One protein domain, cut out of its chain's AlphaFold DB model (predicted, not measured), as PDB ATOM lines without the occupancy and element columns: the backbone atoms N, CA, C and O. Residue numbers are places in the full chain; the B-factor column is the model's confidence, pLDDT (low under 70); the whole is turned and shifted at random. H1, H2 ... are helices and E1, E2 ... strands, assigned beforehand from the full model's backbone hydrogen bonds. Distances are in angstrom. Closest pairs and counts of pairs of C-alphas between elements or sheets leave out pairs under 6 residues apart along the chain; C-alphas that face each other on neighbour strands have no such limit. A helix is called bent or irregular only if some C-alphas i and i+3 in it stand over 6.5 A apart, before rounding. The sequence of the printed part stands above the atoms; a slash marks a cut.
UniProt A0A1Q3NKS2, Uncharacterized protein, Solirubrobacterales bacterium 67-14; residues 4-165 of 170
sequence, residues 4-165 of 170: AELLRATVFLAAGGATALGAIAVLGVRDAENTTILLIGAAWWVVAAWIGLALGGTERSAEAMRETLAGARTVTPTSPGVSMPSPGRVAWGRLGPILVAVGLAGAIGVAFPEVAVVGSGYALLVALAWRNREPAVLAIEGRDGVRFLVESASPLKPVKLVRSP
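This is residues 4 to 165 of the 170 residues of an uncharacterized protein of Solirubrobacterales bacterium 67-14 (UniProt A0A1Q3NKS2). Four long helical rods, H1, H2, H4b and H5, form a flattened up-and-down bundle, each running against the one before it, with H2 packed on H5 and H4b on H1. A small head at one end holds H3, H6 and the strand hairpin E1 and E2. The 162 printed residues, mostly helix, run H1 H2 H3 H4 H5 H6 E1 E2, six named helices and two antiparallel strands. The whole is only just loose, close to compact, with a radius of gyration of the C-alphas of 18.7 A and spans of 65 by 30 by 19 A.

The hub H1, residues 4 to 31, touches H2, residues 35 to 55, with residues 26 to 29 alone, as a hairpin; the closest C-alphas, Val 29 and Leu 38, are 6.7 A apart. H4, residues 87 to 111, was assigned as one helix by its hydrogen bonds but is bent, with C-alphas 94 and 97 6.9 A apart; its arms H4a, 87 to 94, and H4b, 97 to 111, stand at 58 degrees, a steep tilt. H4b touches H1 the same way at a shallow tilt of 4 degrees, closest at C-alphas Leu 21 and Gly 106, 5.7 A. H5, residues 113 to 130, touches H1 opposite ways at a shallow tilt of 24 degrees, closest at C-alphas Ala 18 and Ser 120, 4.1 A. H5 touches H2, closest at C-alphas Gly 52 and Ala 129, 4.2 A. H3, residues 58 to 70, is irregular, with C-alphas 64 and 67 7.1 A apart, and touches H6, residues 133 to 144, closest at C-alphas Ala 62 and Ala 136, 5.1 A. In the hairpin of E1, residues 148 to 150, and E2, residues 161 to 163, N 149 and O 162 are 2.8 A apart, within hydrogen-bond range. Every O i to N i+4 pair is within range in H1, H2, H4a and H5, against 7 of 9 in H3, 10 of 11 in H4b and 7 of 8 in H6.

H1 runs 41.0 A from C-alpha 4 at (135.360, 118.543, 128.179), H2 30.1 A, H5 25.9 A and H4b 21.8 A. E2 ends at C-alpha 163, (134.228, 129.074, 134.265).

The C-alphas farthest apart, Glu 33 and Thr 78, are 65.3 A apart. The printed part has no cut. The link from H3 to H4, 16 residues, is long; in it residues 77 to 83 have pLDDT under 70.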
ATOM      1  N   ALA A   4     135.034 119.232 129.428       96.00
ATOM      2  CA  ALA A   4     135.360 118.543 128.179       96.00
ATOM      3  C   ALA A   4     135.931 117.131 128.423       96.00
ATOM      4  O   ALA A   4     135.488 116.167 127.804       96.00
ATOM      5  N   GLU A   5     136.832 116.976 129.399       96.56
ATOM      6  CA  GLU A   5     137.381 115.663 129.764       96.56
ATOM      7  C   GLU A   5     136.325 114.722 130.342       96.56
ATOM      8  O   GLU A   5     136.357 113.523 130.066       96.56
ATOM      9  N   LEU A   6     135.378 115.239 131.133       95.88
ATOM     10  CA  LEU A   6     134.288 114.427 131.672       95.88
ATOM     11  C   LEU A   6     133.378 113.919 130.546       95.88
ATOM     12  O   LEU A   6     133.002 112.746 130.548       95.88
ATOM     13  N   LEU A   7     133.052 114.778 129.575       96.88
ATOM     14  CA  LEU A   7     132.271 114.400 128.395       96.88
ATOM     15  C   LEU A   7     132.994 113.326 127.578       96.88
ATOM     16  O   LEU A   7     132.397 112.301 127.250       96.88
ATOM     17  N   ARG A   8     134.293 113.514 127.333       97.50
ATOM     18  CA  ARG A   8     135.135 112.532 126.644       97.50
ATOM     19  C   ARG A   8     135.156 111.186 127.363       97.50
ATOM     20  O   ARG A   8     134.915 110.149 126.751       97.50
ATOM     21  N   ALA A   9     135.402 111.200 128.672       97.38
ATOM     22  CA  ALA A   9     135.431 109.991 129.488       97.38
ATOM     23  C   ALA A   9     134.071 109.274 129.496       97.38
ATOM     24  O   ALA A   9     134.026 108.049 129.445       97.38
ATOM     25  N   THR A  10     132.969 110.029 129.490       96.75
ATOM     26  CA  THR A  10     131.608 109.481 129.377       96.75
ATOM     27  C   THR A  10     131.416 108.735 128.058       96.75
ATOM     28  O   THR A  10     130.923 107.608 128.060       96.75
ATOM     29  N   VAL A  11     131.831 109.334 126.937       97.88
ATOM     30  CA  VAL A  11     131.730 108.712 125.607       97.88
ATOM     31  C   VAL A  11     132.599 107.460 125.527       97.88
ATOM     32  O   VAL A  11     132.111 106.419 125.095       97.88
ATOM     33  N   PHE A  12     133.850 107.522 125.993       98.06
ATOM     34  CA  PHE A  12     134.733 106.354 126.000       98.06
ATOM     35  C   PHE A  12     134.208 105.226 126.878       98.06
ATOM     36  O   PHE A  12     134.283 104.067 126.483       98.06
ATOM     37  N   LEU A  13     133.649 105.551 128.042       97.88
ATOM     38  CA  LEU A  13     133.080 104.548 128.929       97.88
ATOM     39  C   LEU A  13     131.842 103.886 128.313       97.88
ATOM     40  O   LEU A  13     131.712 102.667 128.378       97.88
ATOM     41  N   ALA A  14     130.957 104.666 127.686       98.06
ATOM     42  CA  ALA A  14     129.795 104.128 126.986       98.06
ATOM     43  C   ALA A  14     130.208 103.264 125.783       98.06
ATOM     44  O   ALA A  14     129.697 102.160 125.627       98.06
ATOM     45  N   ALA A  15     131.173 103.717 124.976       98.31
ATOM     46  CA  ALA A  15     131.692 102.956 123.840       98.31
ATOM     47  C   ALA A  15     132.387 101.659 124.289       98.31
ATOM     48  O   ALA A  15     132.117 100.592 123.747       98.31
ATOM     49  N   GLY A  16     133.234 101.731 125.319       98.19
ATOM     50  CA  GLY A  16     133.877 100.561 125.912       98.19
ATOM     51  C   GLY A  16     132.860  99.579 126.495       98.19
ATOM     52  O   GLY A  16     132.976  98.376 126.272       98.19
ATOM     53  N   GLY A  17     131.823 100.087 127.169       98.19
ATOM     54  CA  GLY A  17     130.708  99.282 127.661       98.19
ATOM     55  C   GLY A  17     129.921  98.611 126.536       98.19
ATOM     56  O   GLY A  17     129.636  97.422 126.628       98.19
ATOM     57  N   ALA A  18     129.642  99.328 125.446       98.38
ATOM     58  CA  ALA A  18     128.995  98.767 124.264       98.38
ATOM     59  C   ALA A  18     129.795  97.594 123.688       98.38
ATOM     60  O   ALA A  18     129.228  96.531 123.433       98.38
ATOM     61  N   THR A  19     131.113  97.761 123.556       98.25
ATOM     62  CA  THR A  19     132.024  96.717 123.072       98.25
ATOM     63  C   THR A  19     132.073  95.518 124.015       98.25
ATOM     64  O   THR A  19     131.934  94.384 123.563       98.25
ATOM     65  N   ALA A  20     132.227  95.745 125.322       98.12
ATOM     66  CA  ALA A  20     132.292  94.667 126.309       98.12
ATOM     67  C   ALA A  20     130.988  93.854 126.351       98.12
ATOM     68  O   ALA A  20     131.022  92.627 126.291       98.12
ATOM     69  N   LEU A  21     129.836  94.530 126.383       97.94
ATOM     70  CA  LEU A  21     128.527  93.877 126.342       97.94
ATOM     71  C   LEU A  21     128.289  93.165 125.005       97.94
ATOM     72  O   LEU A  21     127.748  92.066 124.992       97.94
ATOM     73  N   GLY A  22     128.734  93.746 123.888       96.81
ATOM     74  CA  GLY A  22     128.636  93.112 122.571       96.81
ATOM     75  C   GLY A  22     129.448  91.818 122.495       96.81
ATOM     76  O   GLY A  22     128.970  90.820 121.962       96.81
ATOM     77  N   ALA A  23     130.640  91.800 123.098       96.50
ATOM     78  CA  ALA A  23     131.452  90.593 123.208       96.50
ATOM     79  C   ALA A  23     130.769  89.517 124.069       96.50
ATOM     80  O   ALA A  23     130.685  88.368 123.640       96.50
ATOM     81  N   ILE A  24     130.229  89.890 125.238       95.44
ATOM     82  CA  ILE A  24     129.466  88.971 126.105       95.44
ATOM     83  C   ILE A  24     128.271  88.384 125.345       95.44
ATOM     84  O   ILE A  24     128.070  87.173 125.364       95.44
ATOM     85  N   ALA A  25     127.521  89.223 124.628       93.75
ATOM     86  CA  ALA A  25     126.378  88.804 123.828       93.75
ATOM     87  C   ALA A  25     126.759  87.771 122.756       93.75
ATOM     88  O   ALA A  25     126.119  86.728 122.649       93.75
ATOM     89  N   VAL A  26     127.808  88.040 121.973       92.81
ATOM     90  CA  VAL A  26     128.246  87.149 120.885       92.81
ATOM     91  C   VAL A  26     128.733  85.806 121.430       92.81
ATOM     92  O   VAL A  26     128.404  84.770 120.856       92.81
ATOM     93  N   LEU A  27     129.488  85.814 122.535       92.25
ATOM     94  CA  LEU A  27     129.951  84.585 123.182       92.25
ATOM     95  C   LEU A  27     128.771  83.768 123.726       92.25
ATOM     96  O   LEU A  27     128.646  82.596 123.389       92.25
ATOM     97  N   GLY A  28     127.857  84.399 124.470       88.81
ATOM     98  CA  GLY A  28     126.713  83.704 125.065       88.81
ATOM     99  C   GLY A  28     125.726  83.138 124.038       88.81
ATOM    100  O   GLY A  28     125.231  82.027 124.201       88.81
ATOM    101  N   VAL A  29     125.459  83.860 122.942       85.00
ATOM    102  CA  VAL A  29     124.551  83.375 121.884       85.00
ATOM    103  C   VAL A  29     125.165  82.224 121.087       85.00
ATOM    104  O   VAL A  29     124.437  81.322 120.666       85.00
ATOM    105  N   ARG A  30     126.490  82.235 120.888       84.75
ATOM    106  CA  ARG A  30     127.203  81.138 120.224       84.75
ATOM    107  C   ARG A  30     127.057  79.835 121.005       84.75
ATOM    108  O   ARG A  30     126.769  78.815 120.391       84.75
ATOM    109  N   ASP A  31     127.211  79.887 122.325       79.44
ATOM    110  CA  ASP A  31     127.087  78.710 123.190       79.44
ATOM    111  C   ASP A  31     125.651  78.153 123.214       79.44
ATOM    112  O   ASP A  31     125.452  76.951 123.366       79.44
ATOM    113  N   ALA A  32     124.650  79.016 123.014       79.19
ATOM    114  CA  ALA A  32     123.236  78.642 122.961       79.19
ATOM    115  C   ALA A  32     122.740  78.205 121.564       79.19
ATOM    116  O   ALA A  32     121.551  77.927 121.412       79.19
ATOM    117  N   GLU A  33     123.604  78.213 120.537       80.19
ATOM    118  CA  GLU A  33     123.280  77.943 119.119       80.19
ATOM    119  C   GLU A  33     122.078  78.748 118.564       80.19
ATOM    120  O   GLU A  33     121.438  78.384 117.573       80.19
ATOM    121  N   ASN A  34     121.771  79.901 119.170       79.81
ATOM    122  CA  ASN A  34     120.552  80.655 118.883       79.81
ATOM    123  C   ASN A  34     120.787  81.780 117.863       79.81
ATOM    124  O   ASN A  34     120.855  82.968 118.187       79.81
ATOM    125  N   THR A  35     120.872  81.395 116.591       84.12
ATOM    126  CA  THR A  35     121.132  82.320 115.471       84.12
ATOM    127  C   THR A  35     120.093  83.449 115.369       84.12
ATOM    128  O   THR A  35     120.427  84.569 114.979       84.12
ATOM    129  N   THR A  36     118.843  83.199 115.766       89.00
ATOM    130  CA  THR A  36     117.764  84.198 115.721       89.00
ATOM    131  C   THR A  36     118.062  85.404 116.611       89.00
ATOM    132  O   THR A  36     117.893  86.543 116.172       89.00
ATOM    133  N   ILE A  37     118.562  85.180 117.831       88.06
ATOM    134  CA  ILE A  37     118.933  86.270 118.750       88.06
ATOM    135  C   ILE A  37     120.065  87.109 118.154       88.06
ATOM    136  O   ILE A  37     120.033  88.335 118.251       88.06
ATOM    137  N   LEU A  38     121.032  86.471 117.489       85.56
ATOM    138  CA  LEU A  38     122.153  87.170 116.865       85.56
ATOM    139  C   LEU A  38     121.689  88.087 115.726       85.56
ATOM    140  O   LEU A  38     122.138  89.229 115.637       85.56
ATOM    141  N   LEU A  39     120.752  87.625 114.891       91.62
ATOM    142  CA  LEU A  39     120.180  88.427 113.805       91.62
ATOM    143  C   LEU A  39     119.357  89.610 114.333       91.62
ATOM    144  O   LEU A  39     119.517  90.732 113.850       91.62
ATOM    145  N   ILE A  40     118.517  89.380 115.347       93.75
ATOM    146  CA  ILE A  40     117.745  90.447 116.003       93.75
ATOM    147  C   ILE A  40     118.692  91.461 116.654       93.75
ATOM    148  O   ILE A  40     118.501  92.668 116.507       93.75
ATOM    149  N   GLY A  41     119.743  90.984 117.323       94.38
ATOM    150  CA  GLY A  41     120.767  91.823 117.934       94.38
ATOM    151  C   GLY A  41     121.524  92.669 116.919       94.38
ATOM    152  O   GLY A  41     121.663  93.874 117.112       94.38
ATOM    153  N   ALA A  42     121.934  92.077 115.796       95.19
ATOM    154  CA  ALA A  42     122.582  92.801 114.709       95.19
ATOM    155  C   ALA A  42     121.670  93.900 114.137       95.19
ATOM    156  O   ALA A  42     122.107  95.043 113.985       95.19
ATOM    157  N   ALA A  43     120.393  93.590 113.887       97.75
ATOM    158  CA  ALA A  43     119.413  94.581 113.442       97.75
ATOM    159  C   ALA A  43     119.246  95.712 114.472       97.75
ATOM    160  O   ALA A  43     119.269  96.891 114.109       97.75
ATOM    161  N   TRP A  44     119.152  95.370 115.760       98.00
ATOM    162  CA  TRP A  44     119.082  96.346 116.844       98.00
ATOM    163  C   TRP A  44     120.313  97.255 116.887       98.00
ATOM    164  O   TRP A  44     120.167  98.472 116.980       98.00
ATOM    165  N   TRP A  45     121.521  96.707 116.768       98.44
ATOM    166  CA  TRP A  45     122.755  97.496 116.785       98.44
ATOM    167  C   TRP A  45     122.858  98.445 115.595       98.44
ATOM    168  O   TRP A  45     123.295  99.582 115.768       98.44
ATOM    169  N   VAL A  46     122.398  98.028 114.412       98.56
ATOM    170  CA  VAL A  46     122.317  98.905 113.233       98.56
ATOM    171  C   VAL A  46     121.351 100.065 113.486       98.56
ATOM    172  O   VAL A  46     121.711 101.221 113.255       98.56
ATOM    173  N   VAL A  47     120.154  99.786 114.012       98.50
ATOM    174  CA  VAL A  47     119.162 100.824 114.348       98.50
ATOM    175  C   VAL A  47     119.704 101.774 115.418       98.50
ATOM    176  O   VAL A  47     119.638 102.994 115.260       98.50
ATOM    177  N   ALA A  48     120.292 101.231 116.482       98.62
ATOM    178  CA  ALA A  48     120.905 101.991 117.561       98.62
ATOM    179  C   ALA A  48     122.040 102.897 117.057       98.62
ATOM    180  O   ALA A  48     122.104 104.073 117.426       98.62
ATOM    181  N   ALA A  49     122.898 102.375 116.175       98.62
ATOM    182  CA  ALA A  49     123.969 103.138 115.554       98.62
ATOM    183  C   ALA A  49     123.422 104.272 114.687       98.62
ATOM    184  O   ALA A  49     123.872 105.410 114.810       98.62
ATOM    185  N   TRP A  50     122.417 103.994 113.856       98.56
ATOM    186  CA  TRP A  50     121.788 104.999 113.004       98.56
ATOM    187  C   TRP A  50     121.156 106.135 113.823       98.56
ATOM    188  O   TRP A  50     121.447 107.311 113.580       98.56
ATOM    189  N   ILE A  51     120.377 105.799 114.858       98.50
ATOM    190  CA  ILE A  51     119.775 106.783 115.769       98.50
ATOM    191  C   ILE A  51     120.864 107.579 116.496       98.50
ATOM    192  O   ILE A  51     120.818 108.809 116.518       98.50
ATOM    193  N   GLY A  52     121.872 106.909 117.059       97.94
ATOM    194  CA  GLY A  52     122.979 107.572 117.749       97.94
ATOM    195  C   GLY A  52     123.754 108.520 116.828       97.94
ATOM    196  O   GLY A  52     124.096 109.643 117.214       97.94
ATOM    197  N   LEU A  53     123.977 108.123 115.572       98.12
ATOM    198  CA  LEU A  53     124.606 108.967 114.561       98.12
ATOM    199  C   LEU A  53     123.789 110.231 114.285       98.12
ATOM    200  O   LEU A  53     124.368 111.322 114.329       98.12
ATOM    201  N   ALA A  54     122.476 110.087 114.089       96.88
ATOM    202  CA  ALA A  54     121.549 111.190 113.839       96.88
ATOM    203  C   ALA A  54     121.392 112.134 115.049       96.88
ATOM    204  O   ALA A  54     121.325 113.355 114.892       96.88
ATOM    205  N   LEU A  55     121.355 111.597 116.272       96.81
ATOM    206  CA  LEU A  55     121.251 112.396 117.497       96.81
ATOM    207  C   LEU A  55     122.542 113.158 117.813       96.81
ATOM    208  O   LEU A  55     122.473 114.288 118.289       96.81
ATOM    209  N   GLY A  56     123.701 112.574 117.510       95.50
ATOM    210  CA  GLY A  56     125.008 113.176 117.772       95.50
ATOM    211  C   GLY A  56     125.476 114.181 116.723       95.50
ATOM    212  O   GLY A  56     126.680 114.367 116.577       95.50
ATOM    213  N   GLY A  57     124.572 114.820 115.973       95.69
ATOM    214  CA  GLY A  57     124.919 115.920 115.066       95.69
ATOM    215  C   GLY A  57     125.628 117.069 115.799       95.69
ATOM    216  O   GLY A  57     125.357 117.327 116.976       95.69
ATOM    217  N   THR A  58     126.551 117.753 115.122       93.50
ATOM    218  CA  THR A  58     127.377 118.828 115.704       93.50
ATOM    219  C   THR A  58     126.530 119.998 116.208       93.50
ATOM    220  O   THR A  58     126.668 120.389 117.365       93.50
ATOM    221  N   GLU A  59     125.594 120.493 115.394       94.38
ATOM    222  CA  GLU A  59     124.686 121.592 115.761       94.38
ATOM    223  C   GLU A  59     123.822 121.239 116.975       94.38
ATOM    224  O   GLU A  59     123.767 121.983 117.953       94.38
ATOM    225  N   ARG A  60     123.210 120.048 116.960       94.31
ATOM    226  CA  ARG A  60     122.383 119.556 118.071       94.31
ATOM    227  C   ARG A  60     123.197 119.364 119.351       94.31
ATOM    228  O   ARG A  60     122.701 119.639 120.440       94.31
ATOM    229  N   SER A  61     124.447 118.918 119.232       94.50
ATOM    230  CA  SER A  61     125.354 118.774 120.375       94.50
ATOM    231  C   SER A  61     125.729 120.130 120.971       94.50
ATOM    232  O   SER A  61     125.746 120.263 122.193       94.50
ATOM    233  N   ALA A  62     125.975 121.140 120.131       93.38
ATOM    234  CA  ALA A  62     126.236 122.504 120.583       93.38
ATOM    235  C   ALA A  62     125.010 123.127 121.269       93.38
ATOM    236  O   ALA A  62     125.151 123.731 122.333       93.38
ATOM    237  N   GLU A  63     123.810 122.929 120.716       94.56
ATOM    238  CA  GLU A  63     122.557 123.376 121.339       94.56
ATOM    239  C   GLU A  63     122.349 122.720 122.709       94.56
ATOM    240  O   GLU A  63     122.135 123.412 123.701       94.56
ATOM    241  N   ALA A  64     122.524 121.398 122.803       93.12
ATOM    242  CA  ALA A  64     122.353 120.661 124.054       93.12
ATOM    243  C   ALA A  64     123.304 121.122 125.174       93.12
ATOM    244  O   ALA A  64     122.972 120.998 126.352       93.12
ATOM    245  N   MET A  65     124.492 121.636 124.838       95.00
ATOM    246  CA  MET A  65     125.444 122.156 125.829       95.00
ATOM    247  C   MET A  65     125.164 123.608 126.230       95.00
ATOM    248  O   MET A  65     125.631 124.040 127.284       95.00
ATOM    249  N   ARG A  66     124.387 124.361 125.444       92.88
ATOM    250  CA  ARG A  66     124.204 125.810 125.608       92.88
ATOM    251  C   ARG A  66     123.715 126.199 126.997       92.88
ATOM    252  O   ARG A  66     124.342 127.035 127.638       92.88
ATOM    253  N   GLU A  67     122.642 125.575 127.473       90.69
ATOM    254  CA  GLU A  67     122.055 125.885 128.782       90.69
ATOM    255  C   GLU A  67     123.021 125.560 129.931       90.69
ATOM    256  O   GLU A  67     123.220 126.362 130.842       90.69
ATOM    257  N   THR A  68     123.707 124.416 129.839       92.81
ATOM    258  CA  THR A  68     124.669 123.977 130.862       92.81
ATOM    259  C   THR A  68     125.853 124.945 130.960       92.81
ATOM    260  O   THR A  68     126.294 125.282 132.059       92.81
ATOM    261  N   LEU A  69     126.362 125.416 129.815       93.75
ATOM    262  CA  LEU A  69     127.466 126.377 129.759       93.75
ATOM    263  C   LEU A  69     127.027 127.793 130.155       93.75
ATOM    264  O   LEU A  69     127.782 128.496 130.825       93.75
ATOM    265  N   ALA A  70     125.812 128.208 129.786       91.94
ATOM    266  CA  ALA A  70     125.246 129.501 130.173       91.94
ATOM    267  C   ALA A  70     125.055 129.610 131.694       91.94
ATOM    268  O   ALA A  70     125.259 130.679 132.266       91.94
ATOM    269  N   GLY A  71     124.739 128.494 132.359       89.12
ATOM    270  CA  GLY A  71     124.658 128.410 133.818       89.12
ATOM    271  C   GLY A  71     126.011 128.421 134.546       89.12
ATOM    272  O   GLY A  71     126.031 128.376 135.780       89.12
ATOM    273  N   ALA A  72     127.143 128.456 133.833       91.25
ATOM    274  CA  ALA A  72     128.463 128.404 134.454       91.25
ATOM    275  C   ALA A  72     128.822 129.725 135.152       91.25
ATOM    276  O   ALA A  72     128.877 130.792 134.534       91.25
ATOM    277  N   ARG A  73     129.145 129.651 136.447       87.88
ATOM    278  CA  ARG A  73     129.542 130.833 137.230       87.88
ATOM    279  C   ARG A  73     130.996 131.199 136.970       87.88
ATOM    280  O   ARG A  73     131.865 130.332 137.009       87.88
ATOM    281  N   THR A  74     131.271 132.481 136.739       86.88
ATOM    282  CA  THR A  74     132.651 132.977 136.597       86.88
ATOM    283  C   THR A  74     133.332 132.977 137.958       86.88
ATOM    284  O   THR A  74     132.781 133.532 138.905       86.88
ATOM    285  N   VAL A  75     134.513 132.369 138.052       83.31
ATOM    286  CA  VAL A  75     135.292 132.294 139.293       83.31
ATOM    287  C   VAL A  75     136.678 132.883 139.063       83.31
ATOM    288  O   VAL A  75     137.338 132.578 138.071       83.31
ATOM    289  N   THR A  76     137.121 133.714 140.002       75.19
ATOM    290  CA  THR A  76     138.486 134.253 140.086       75.19
ATOM    291  C   THR A  76     139.243 133.620 141.261       75.19
ATOM    292  O   THR A  76     138.605 133.089 142.172       75.19
ATOM    293  N   PRO A  77     140.589 133.690 141.299       63.72
ATOM    294  CA  PRO A  77     141.391 133.134 142.399       63.72
ATOM    295  C   PRO A  77     140.996 133.652 143.792       63.72
ATOM    296  O   PRO A  77     141.196 132.968 144.789       63.72
ATOM    297  N   THR A  78     140.411 134.847 143.859       64.75
ATOM    298  CA  THR A  78     139.942 135.516 145.081       64.75
ATOM    299  C   THR A  78     138.487 135.217 145.441       64.75
ATOM    300  O   THR A  78     138.001 135.730 146.445       64.75
ATOM    301  N   SER A  79     137.767 134.421 144.645       66.75
ATOM    302  CA  SER A  79     136.357 134.103 144.894       66.75
ATOM    303  C   SER A  79     136.203 133.189 146.126       66.75
ATOM    304  O   SER A  79     136.655 132.040 146.090       66.75
ATOM    305  N   PRO A  80     135.550 133.643 147.214       60.22
ATOM    306  CA  PRO A  80     135.369 132.836 148.419       60.22
ATOM    307  C   PRO A  80     134.434 131.643 148.176       60.22
ATOM    308  O   PRO A  80     133.442 131.751 147.457       60.22
ATOM    309  N   GLY A  81     134.712 130.505 148.820       64.06
ATOM    310  CA  GLY A  81     133.784 129.366 148.878       64.06
ATOM    311  C   GLY A  81     133.813 128.395 147.690       64.06
ATOM    312  O   GLY A  81     133.000 127.472 147.655       64.06
ATOM    313  N   VAL A  82     134.746 128.541 146.742       65.56
ATOM    314  CA  VAL A  82     134.906 127.588 145.629       65.56
ATOM    315  C   VAL A  82     135.921 126.508 146.006       65.56
ATOM    316  O   VAL A  82     137.125 126.679 145.840       65.56
ATOM    317  N   SER A  83     135.441 125.372 146.516       69.69
ATOM    318  CA  SER A  83     136.263 124.174 146.710       69.69
ATOM    319  C   SER A  83     136.087 123.222 145.525       69.69
ATOM    320  O   SER A  83     135.043 122.602 145.335       69.69
ATOM    321  N   MET A  84     137.122 123.114 144.690       77.19
ATOM    322  CA  MET A  84     137.096 122.212 143.539       77.19
ATOM    323  C   MET A  84     137.380 120.773 143.986       77.19
ATOM    324  O   MET A  84     138.434 120.518 144.576       77.19
ATOM    325  N   PRO A  85     136.494 119.799 143.702       82.12
ATOM    326  CA  PRO A  85     136.781 118.404 143.994       82.12
ATOM    327  C   PRO A  85     137.970 117.910 143.164       82.12
ATOM    328  O   PRO A  85     138.182 118.350 142.027       82.12
ATOM    329  N   SER A  86     138.714 116.937 143.698       87.62
ATOM    330  CA  SER A  86     139.781 116.288 142.937       87.62
ATOM    331  C   SER A  86     139.221 115.656 141.650       87.62
ATOM    332  O   SER A  86     138.090 115.153 141.656       87.62
ATOM    333  N   PRO A  87     139.981 115.649 140.536       88.06
ATOM    334  CA  PRO A  87     139.495 115.099 139.274       88.06
ATOM    335  C   PRO A  87     138.984 113.659 139.386       88.06
ATOM    336  O   PRO A  87     137.901 113.361 138.888       88.06
ATOM    337  N   GLY A  88     139.691 112.804 140.131       89.81
ATOM    338  CA  GLY A  88     139.272 111.422 140.377       89.81
ATOM    339  C   GLY A  88     137.931 111.307 141.110       89.81
ATOM    340  O   GLY A  88     137.122 110.450 140.768       89.81
ATOM    341  N   ARG A  89     137.634 112.207 142.060       90.75
ATOM    342  CA  ARG A  89     136.341 112.214 142.765       90.75
ATOM    343  C   ARG A  89     135.199 112.617 141.836       90.75
ATOM    344  O   ARG A  89     134.126 112.026 141.917       90.75
ATOM    345  N   VAL A  90     135.427 113.596 140.954       91.81
ATOM    346  CA  VAL A  90     134.446 113.974 139.921       91.81
ATOM    347  C   VAL A  90     134.201 112.811 138.969       91.81
ATOM    348  O   VAL A  90     133.045 112.467 138.737       91.81
ATOM    349  N   ALA A  91     135.268 112.188 138.463       92.25
ATOM    350  CA  ALA A  91     135.171 111.050 137.559       92.25
ATOM    351  C   ALA A  91     134.393 109.895 138.205       92.25
ATOM    352  O   ALA A  91     133.403 109.447 137.639       92.25
ATOM    353  N   TRP A  92     134.755 109.477 139.421       92.69
ATOM    354  CA  TRP A  92     134.058 108.396 140.122       92.69
ATOM    355  C   TRP A  92     132.588 108.721 140.391       92.69
ATOM    356  O   TRP A  92     131.702 107.923 140.098       92.69
ATOM    357  N   GLY A  93     132.310 109.921 140.902       93.81
ATOM    358  CA  GLY A  93     130.951 110.316 141.238       93.81
ATOM    359  C   GLY A  93     130.044 110.482 140.016       93.81
ATOM    360  O   GLY A  93     128.859 110.196 140.113       93.81
ATOM    361  N   ARG A  94     130.571 110.894 138.857       93.69
ATOM    362  CA  ARG A  94     129.771 111.122 137.639       93.69
ATOM    363  C   ARG A  94     129.718 109.925 136.696       93.69
ATOM    364  O   ARG A  94     128.677 109.692 136.091       93.69
ATOM    365  N   LEU A  95     130.811 109.176 136.573       95.06
ATOM    366  CA  LEU A  95     130.911 108.014 135.682       95.06
ATOM    367  C   LEU A  95     130.532 106.706 136.386       95.06
ATOM    368  O   LEU A  95     130.173 105.740 135.717       95.06
ATOM    369  N   GLY A  96     130.555 106.683 137.722       93.81
ATOM    370  CA  GLY A  96     130.183 105.531 138.543       93.81
ATOM    371  C   GLY A  96     128.834 104.907 138.172       93.81
ATOM    372  O   GLY A  96     128.793 103.697 137.976       93.81
ATOM    373  N   PRO A  97     127.744 105.678 137.987       95.25
ATOM    374  CA  PRO A  97     126.462 105.111 137.567       95.25
ATOM    375  C   PRO A  97     126.525 104.361 136.230       95.25
ATOM    376  O   PRO A  97     125.892 103.322 136.089       95.25
ATOM    377  N   ILE A  98     127.314 104.852 135.266       95.44
ATOM    378  CA  ILE A  98     127.493 104.189 133.967       95.44
ATOM    379  C   ILE A  98     128.307 102.906 134.149       95.44
ATOM    380  O   ILE A  98     127.917 101.869 133.624       95.44
ATOM    381  N   LEU A  99     129.392 102.955 134.934       95.50
ATOM    382  CA  LEU A  99     130.186 101.769 135.278       95.50
ATOM    383  C   LEU A  99     129.324 100.685 135.932       95.50
ATOM    384  O   LEU A  99     129.388  99.528 135.529       95.50
ATOM    385  N   VAL A 100     128.498 101.064 136.909       97.19
ATOM    386  CA  VAL A 100     127.588 100.146 137.605       97.19
ATOM    387  C   VAL A 100     126.553  99.581 136.638       97.19
ATOM    388  O   VAL A 100     126.358  98.370 136.614       97.19
ATOM    389  N   ALA A 101     125.923 100.417 135.810       96.62
ATOM    390  CA  ALA A 101     124.920  99.961 134.850       96.62
ATOM    391  C   ALA A 101     125.502  98.973 133.826       96.62
ATOM    392  O   ALA A 101     124.921  97.914 133.599       96.62
ATOM    393  N   VAL A 102     126.668  99.284 133.251       97.25
ATOM    394  CA  VAL A 102     127.370  98.396 132.310       97.25
ATOM    395  C   VAL A 102     127.805  97.106 133.004       97.25
ATOM    396  O   VAL A 102     127.599  96.028 132.457       97.25
ATOM    397  N   GLY A 103     128.361  97.195 134.216       97.81
ATOM    398  CA  GLY A 103     128.783  96.028 134.989       97.81
ATOM    399  C   GLY A 103     127.620  95.094 135.334       97.81
ATOM    400  O   GLY A 103     127.731  93.886 135.141       97.81
ATOM    401  N   LEU A 104     126.484  95.647 135.771       98.06
ATOM    402  CA  LEU A 104     125.269  94.878 136.051       98.06
ATOM    403  C   LEU A 104     124.704  94.233 134.783       98.06
ATOM    404  O   LEU A 104     124.402  93.043 134.797       98.06
ATOM    405  N   ALA A 105     124.608  94.983 133.682       97.50
ATOM    406  CA  ALA A 105     124.152  94.440 132.405       97.50
ATOM    407  C   ALA A 105     125.072  93.318 131.903       97.50
ATOM    408  O   ALA A 105     124.584  92.321 131.383       97.50
ATOM    409  N   GLY A 106     126.386  93.450 132.099       97.00
ATOM    410  CA  GLY A 106     127.358  92.421 131.740       97.00
ATOM    411  C   GLY A 106     127.209  91.170 132.598       97.00
ATOM    412  O   GLY A 106     127.126  90.075 132.056       97.00
ATOM    413  N   ALA A 107     127.100  91.332 133.919       97.12
ATOM    414  CA  ALA A 107     126.914  90.218 134.847       97.12
ATOM    415  C   ALA A 107     125.617  89.441 134.565       97.12
ATOM    416  O   ALA A 107     125.638  88.215 134.501       97.12
ATOM    417  N   ILE A 108     124.505  90.148 134.342       97.44
ATOM    418  CA  ILE A 108     123.226  89.528 133.958       97.44
ATOM    419  C   ILE A 108     123.342  88.897 132.563       97.44
ATOM    420  O   ILE A 108     122.853  87.794 132.340       97.44
ATOM    421  N   GLY A 109     124.037  89.573 131.649       95.25
ATOM    422  CA  GLY A 109     124.263  89.160 130.269       95.25
ATOM    423  C   GLY A 109     124.972  87.819 130.098       95.25
ATOM    424  O   GLY A 109     124.751  87.147 129.098       95.25
ATOM    425  N   VAL A 110     125.787  87.406 131.073       93.94
ATOM    426  CA  VAL A 110     126.428  86.080 131.071       93.94
ATOM    427  C   VAL A 110     125.392  84.959 131.203       93.94
ATOM    428  O   VAL A 110     125.537  83.923 130.565       93.94
ATOM    429  N   ALA A 111     124.348  85.159 132.011       93.00
ATOM    430  CA  ALA A 111     123.268  84.185 132.175       93.00
ATOM    431  C   ALA A 111     122.147  84.364 131.136       93.00
ATOM    432  O   ALA A 111     121.496  83.394 130.760       93.00
ATOM    433  N   PHE A 112     121.927  85.601 130.683       93.31
ATOM    434  CA  PHE A 112     120.866  85.985 129.753       93.31
ATOM    435  C   PHE A 112     121.456  86.836 128.618       93.31
ATOM    436  O   PHE A 112     121.467  88.071 128.722       93.31
ATOM    437  N   PRO A 113     121.976  86.215 127.542       92.56
ATOM    438  CA  PRO A 113     122.667  86.921 126.462       92.56
ATOM    439  C   PRO A 113     121.844  88.053 125.830       92.56
ATOM    440  O   PRO A 113     122.405  89.050 125.373       92.56
ATOM    441  N   GLU A 114     120.515  87.962 125.864       93.44
ATOM    442  CA  GLU A 114     119.583  88.988 125.390       93.44
ATOM    443  C   GLU A 114     119.793  90.333 126.103       93.44
ATOM    444  O   GLU A 114     119.720  91.393 125.476       93.44
ATOM    445  N   VAL A 115     120.114  90.308 127.401       95.75
ATOM    446  CA  VAL A 115     120.390  91.521 128.187       95.75
ATOM    447  C   VAL A 115     121.665  92.199 127.694       95.75
ATOM    448  O   VAL A 115     121.689  93.422 127.531       95.75
ATOM    449  N   ALA A 116     122.704  91.417 127.392       96.19
ATOM    450  CA  ALA A 116     123.939  91.935 126.815       96.19
ATOM    451  C   ALA A 116     123.717  92.490 125.397       96.19
ATOM    452  O   ALA A 116     124.237  93.561 125.078       96.19
ATOM    453  N   VAL A 117     122.893  91.826 124.572       96.25
ATOM    454  CA  VAL A 117     122.521  92.296 123.224       96.25
ATOM    455  C   VAL A 117     121.856  93.672 123.291       96.25
ATOM    456  O   VAL A 117     122.293  94.612 122.614       96.25
ATOM    457  N   VAL A 118     120.817  93.809 124.121       96.75
ATOM    458  CA  VAL A 118     120.069  95.065 124.261       96.75
ATOM    459  C   VAL A 118     120.956  96.152 124.868       96.75
ATOM    460  O   VAL A 118     121.022  97.262 124.328       96.75
ATOM    461  N   GLY A 119     121.673  95.821 125.946       97.50
ATOM    462  CA  GLY A 119     122.557  96.740 126.659       97.50
ATOM    463  C   GLY A 119     123.697  97.271 125.789       97.50
ATOM    464  O   GLY A 119     123.966  98.473 125.810       97.50
ATOM    465  N   SER A 120     124.313  96.412 124.969       98.12
ATOM    466  CA  SER A 120     125.345  96.810 124.006       98.12
ATOM    467  C   SER A 120     124.815  97.842 123.010       98.12
ATOM    468  O   SER A 120     125.415  98.906 122.850       98.12
ATOM    469  N   GLY A 121     123.646  97.585 122.411       98.12
ATOM    470  CA  GLY A 121     123.034  98.519 121.465       98.12
ATOM    471  C   GLY A 121     122.674  99.859 122.107       98.12
ATOM    472  O   GLY A 121     122.953 100.912 121.537       98.12
ATOM    473  N   TYR A 122     122.133  99.855 123.328       98.19
ATOM    474  CA  TYR A 122     121.838 101.101 124.041       98.19
ATOM    475  C   TYR A 122     123.111 101.905 124.355       98.19
ATOM    476  O   TYR A 122     123.160 103.114 124.117       98.19
ATOM    477  N   ALA A 123     124.164 101.244 124.842       98.31
ATOM    478  CA  ALA A 123     125.444 101.890 125.114       98.31
ATOM    479  C   ALA A 123     126.088 102.454 123.830       98.31
ATOM    480  O   ALA A 123     126.600 103.577 123.847       98.31
ATOM    481  N   LEU A 124     125.985 101.729 122.708       98.62
ATOM    482  CA  LEU A 124     126.424 102.178 121.383       98.62
ATOM    483  C   LEU A 124     125.671 103.439 120.941       98.62
ATOM    484  O   LEU A 124     126.298 104.424 120.542       98.62
ATOM    485  N   LEU A 125     124.339 103.433 121.058       98.56
ATOM    486  CA  LEU A 125     123.493 104.586 120.750       98.56
ATOM    487  C   LEU A 125     123.939 105.808 121.550       98.56
ATOM    488  O   LEU A 125     124.158 106.867 120.965       98.56
ATOM    489  N   VAL A 126     124.095 105.668 122.869       98.12
ATOM    490  CA  VAL A 126     124.482 106.769 123.765       98.12
ATOM    491  C   VAL A 126     125.873 107.303 123.423       98.12
ATOM    492  O   VAL A 126     126.045 108.519 123.307       98.12
ATOM    493  N   ALA A 127     126.850 106.415 123.216       98.38
ATOM    494  CA  ALA A 127     128.208 106.801 122.843       98.38
ATOM    495  C   ALA A 127     128.210 107.643 121.560       98.38
ATOM    496  O   ALA A 127     128.812 108.718 121.511       98.38
ATOM    497  N   LEU A 128     127.465 107.202 120.544       98.50
ATOM    498  CA  LEU A 128     127.339 107.925 119.285       98.50
ATOM    499  C   LEU A 128     126.551 109.225 119.455       98.50
ATOM    500  O   LEU A 128     126.993 110.260 118.959       98.50
ATOM    501  N   ALA A 129     125.439 109.218 120.188       98.19
ATOM    502  CA  ALA A 129     124.608 110.399 120.408       98.19
ATOM    503  C   ALA A 129     125.360 111.528 121.128       98.19
ATOM    504  O   ALA A 129     125.034 112.700 120.952       98.19
ATOM    505  N   TRP A 130     126.358 111.201 121.953       97.75
ATOM    506  CA  TRP A 130     127.105 112.184 122.743       97.75
ATOM    507  C   TRP A 130     128.498 112.508 122.187       97.75
ATOM    508  O   TRP A 130     129.152 113.412 122.712       97.75
ATOM    509  N   ARG A 131     128.929 111.847 121.101       97.69
ATOM    510  CA  ARG A 131     130.293 111.933 120.538       97.69
ATOM    511  C   ARG A 131     130.783 113.353 120.236       97.69
ATOM    512  O   ARG A 131     131.969 113.627 120.353       97.69
ATOM    513  N   ASN A 132     129.873 114.262 119.885       98.06
ATOM    514  CA  ASN A 132     130.204 115.629 119.471       98.06
ATOM    515  C   ASN A 132     130.017 116.684 120.578       98.06
ATOM    516  O   ASN A 132     130.136 117.881 120.316       98.06
ATOM    517  N   ARG A 133     129.751 116.279 121.827       97.38
ATOM    518  CA  ARG A 133     129.588 117.228 122.943       97.38
ATOM    519  C   ARG A 133     130.913 117.830 123.411       97.38
ATOM    520  O   ARG A 133     130.970 119.032 123.641       97.38
ATOM    521  N   GLU A 134     131.975 117.029 123.518       97.69
ATOM    522  CA  GLU A 134     133.324 117.529 123.837       97.69
ATOM    523  C   GLU A 134     133.802 118.592 122.830       97.69
ATOM    524  O   GLU A 134     134.110 119.701 123.270       97.69
ATOM    525  N   PRO A 135     133.835 118.331 121.504       97.00
ATOM    526  CA  PRO A 135     134.317 119.327 120.551       97.00
ATOM    527  C   PRO A 135     133.454 120.596 120.539       97.00
ATOM    528  O   PRO A 135     133.990 121.685 120.354       97.00
ATOM    529  N   ALA A 136     132.147 120.491 120.809       96.56
ATOM    530  CA  ALA A 136     131.281 121.662 120.943       96.56
ATOM    531  C   ALA A 136     131.682 122.565 122.127       96.56
ATOM    532  O   ALA A 136     131.702 123.787 121.988       96.56
ATOM    533  N   VAL A 137     132.041 121.979 123.276       96.88
ATOM    534  CA  VAL A 137     132.552 122.739 124.430       96.88
ATOM    535  C   VAL A 137     133.925 123.332 124.117       96.88
ATOM    536  O   VAL A 137     134.141 124.519 124.357       96.88
ATOM    537  N   LEU A 138     134.832 122.545 123.532       96.94
ATOM    538  CA  LEU A 138     136.181 123.003 123.183       96.94
ATOM    539  C   LEU A 138     136.172 124.159 122.174       96.94
ATOM    540  O   LEU A 138     137.007 125.053 122.281       96.94
ATOM    541  N   ALA A 139     135.218 124.187 121.242       95.69
ATOM    542  CA  ALA A 139     135.054 125.304 120.314       95.69
ATOM    543  C   ALA A 139     134.741 126.623 121.045       95.69
ATOM    544  O   ALA A 139     135.267 127.674 120.678       95.69
ATOM    545  N   ILE A 140     133.928 126.575 122.106       94.12
ATOM    546  CA  ILE A 140     133.600 127.746 122.932       94.12
ATOM    547  C   ILE A 140     134.792 128.132 123.810       94.12
ATOM    548  O   ILE A 140     135.143 129.307 123.873       94.12
ATOM    549  N   GLU A 141     135.443 127.154 124.446       94.94
ATOM    550  CA  GLU A 141     136.656 127.397 125.236       94.94
ATOM    551  C   GLU A 141     137.755 128.064 124.397       94.94
ATOM    552  O   GLU A 141     138.354 129.043 124.836       94.94
ATOM    553  N   GLY A 142     137.974 127.586 123.167       94.31
ATOM    554  CA  GLY A 142     138.945 128.157 122.233       94.31
ATOM    555  C   GLY A 142     138.564 129.552 121.729       94.31
ATOM    556  O   GLY A 142     139.432 130.414 121.626       94.31
ATOM    557  N   ARG A 143     137.275 129.798 121.458       93.31
ATOM    558  CA  ARG A 143     136.775 131.107 121.003       93.31
ATOM    559  C   ARG A 143     136.846 132.176 122.096       93.31
ATOM    560  O   ARG A 143     137.242 133.303 121.818       93.31
ATOM    561  N   ASP A 144     136.441 131.833 123.318       92.81
ATOM    562  CA  ASP A 144     136.251 132.802 124.407       92.81
ATOM    563  C   ASP A 144     137.444 132.853 125.383       92.81
ATOM    564  O   ASP A 144     137.498 133.725 126.257       92.81
ATOM    565  N   GLY A 145     138.405 131.932 125.254       92.00
ATOM    566  CA  GLY A 145     139.560 131.817 126.154       92.00
ATOM    567  C   GLY A 145     139.193 131.338 127.556       92.00
ATOM    568  O   GLY A 145     139.948 131.550 128.502       92.00
ATOM    569  N   VAL A 146     138.013 130.738 127.709       93.19
ATOM    570  CA  VAL A 146     137.490 130.255 128.991       93.19
ATOM    571  C   VAL A 146     137.765 128.768 129.158       93.19
ATOM    572  O   VAL A 146     137.886 128.028 128.187       93.19
ATOM    573  N   ARG A 147     137.803 128.302 130.403       92.62
ATOM    574  CA  ARG A 147     137.789 126.877 130.751       92.62
ATOM    575  C   ARG A 147     136.601 126.574 131.638       92.62
ATOM    576  O   ARG A 147     136.418 127.247 132.653       92.62
ATOM    577  N   PHE A 148     135.834 125.546 131.288       94.12
ATOM    578  CA  PHE A 148     134.728 125.055 132.101       94.12
ATOM    579  C   PHE A 148     135.200 123.902 132.981       94.12
ATOM    580  O   PHE A 148     135.694 122.878 132.505       94.12
ATOM    581  N   LEU A 149     135.019 124.048 134.289       92.38
ATOM    582  CA  LEU A 149     135.390 123.046 135.275       92.38
ATOM    583  C   LEU A 149     134.154 122.584 136.045       92.38
ATOM    584  O   LEU A 149     133.251 123.363 136.348       92.38
ATOM    585  N   VAL A 150     134.124 121.301 136.386       92.31
ATOM    586  CA  VAL A 150     133.013 120.706 137.135       92.31
ATOM    587  C   VAL A 150     133.153 121.015 138.624       92.31
ATOM    588  O   VAL A 150     134.146 120.633 139.243       92.31
ATOM    589  N   GLU A 151     132.131 121.652 139.195       88.94
ATOM    590  CA  GLU A 151     132.075 122.037 140.612       88.94
ATOM    591  C   GLU A 151     131.617 120.874 141.505       88.94
ATOM    592  O   GLU A 151     132.110 120.695 142.614       88.94
ATOM    593  N   SER A 152     130.671 120.050 141.031       82.75
ATOM    594  CA  SER A 152     130.050 118.998 141.847       82.75
ATOM    595  C   SER A 152     130.254 117.595 141.285       82.75
ATOM    596  O   SER A 152     129.825 117.279 140.172       82.75
ATOM    597  N   ALA A 153     130.814 116.723 142.124       83.38
ATOM    598  CA  ALA A 153     131.011 115.303 141.847       83.38
ATOM    599  C   ALA A 153     129.746 114.436 142.031       83.38
ATOM    600  O   ALA A 153     129.793 113.247 141.752       83.38
ATOM    601  N   SER A 154     128.629 114.981 142.528       85.56
ATOM    602  CA  SER A 154     127.458 114.162 142.880       85.56
ATOM    603  C   SER A 154     126.798 113.524 141.645       85.56
ATOM    604  O   SER A 154     126.440 114.272 140.744       85.56
ATOM    605  N   PRO A 155     126.540 112.202 141.612       84.25
ATOM    606  CA  PRO A 155     125.859 111.550 140.484       84.25
ATOM    607  C   PRO A 155     124.413 112.011 140.290       84.25
ATOM    608  O   PRO A 155     123.923 112.044 139.169       84.25
ATOM    609  N   LEU A 156     123.731 112.351 141.387       84.44
ATOM    610  CA  LEU A 156     122.276 112.546 141.424       84.44
ATOM    611  C   LEU A 156     121.850 114.010 141.270       84.44
ATOM    612  O   LEU A 156     120.683 114.296 141.023       84.44
ATOM    613  N   LYS A 157     122.780 114.952 141.449       87.00
ATOM    614  CA  LYS A 157     122.505 116.382 141.279       87.00
ATOM    615  C   LYS A 157     122.864 116.819 139.860       87.00
ATOM    616  O   LYS A 157     123.844 116.301 139.317       87.00
ATOM    617  N   PRO A 158     122.173 117.816 139.285       85.62
ATOM    618  CA  PRO A 158     122.575 118.413 138.015       85.62
ATOM    619  C   PRO A 158     124.056 118.811 138.003       85.62
ATOM    620  O   PRO A 158     124.647 119.128 139.046       85.62
ATOM    621  N   VAL A 159     124.680 118.760 136.828       88.00
ATOM    622  CA  VAL A 159     126.061 119.223 136.661       88.00
ATOM    623  C   VAL A 159     126.091 120.729 136.882       88.00
ATOM    624  O   VAL A 159     125.342 121.473 136.259       88.00
ATOM    625  N   LYS A 160     126.961 121.171 137.790       90.12
ATOM    626  CA  LYS A 160     127.257 122.586 138.008       90.12
ATOM    627  C   LYS A 160     128.663 122.871 137.520       90.12
ATOM    628  O   LYS A 160     129.584 122.104 137.821       90.12
ATOM    629  N   LEU A 161     128.793 123.951 136.763       92.56
ATOM    630  CA  LEU A 161     130.041 124.369 136.148       92.56
ATOM    631  C   LEU A 161     130.502 125.700 136.733       92.56
ATOM    632  O   LEU A 161     129.704 126.605 136.990       92.56
ATOM    633  N   VAL A 162     131.812 125.820 136.876       92.19
ATOM    634  CA  VAL A 162     132.499 127.096 137.050       92.19
ATOM    635  C   VAL A 162     133.315 127.373 135.795       92.19
ATOM    636  O   VAL A 162     133.831 126.443 135.173       92.19
ATOM    637  N   ARG A 163     133.417 128.641 135.404       91.25
ATOM    638  CA  ARG A 163     134.228 129.074 134.265       91.25
ATOM    639  C   ARG A 163     135.359 129.988 134.720       91.25
ATOM    640  O   ARG A 163     135.152 130.835 135.594       91.25
ATOM    641  N   SER A 164     136.535 129.832 134.120       89.81
ATOM    642  CA  SER A 164     137.625 130.799 134.279       89.81
ATOM    643  C   SER A 164     137.266 132.143 133.625       89.81
ATOM    644  O   SER A 164     136.383 132.185 132.759       89.81
ATOM    645  N   PRO A 165     137.950 133.243 133.989       85.50
ATOM    646  CA  PRO A 165     137.890 134.479 133.215       85.50
ATOM    647  C   PRO A 165     138.327 134.207 131.769       85.50
ATOM    648  O   PRO A 165     139.237 133.409 131.543       85.50
TER     649      PRO A 165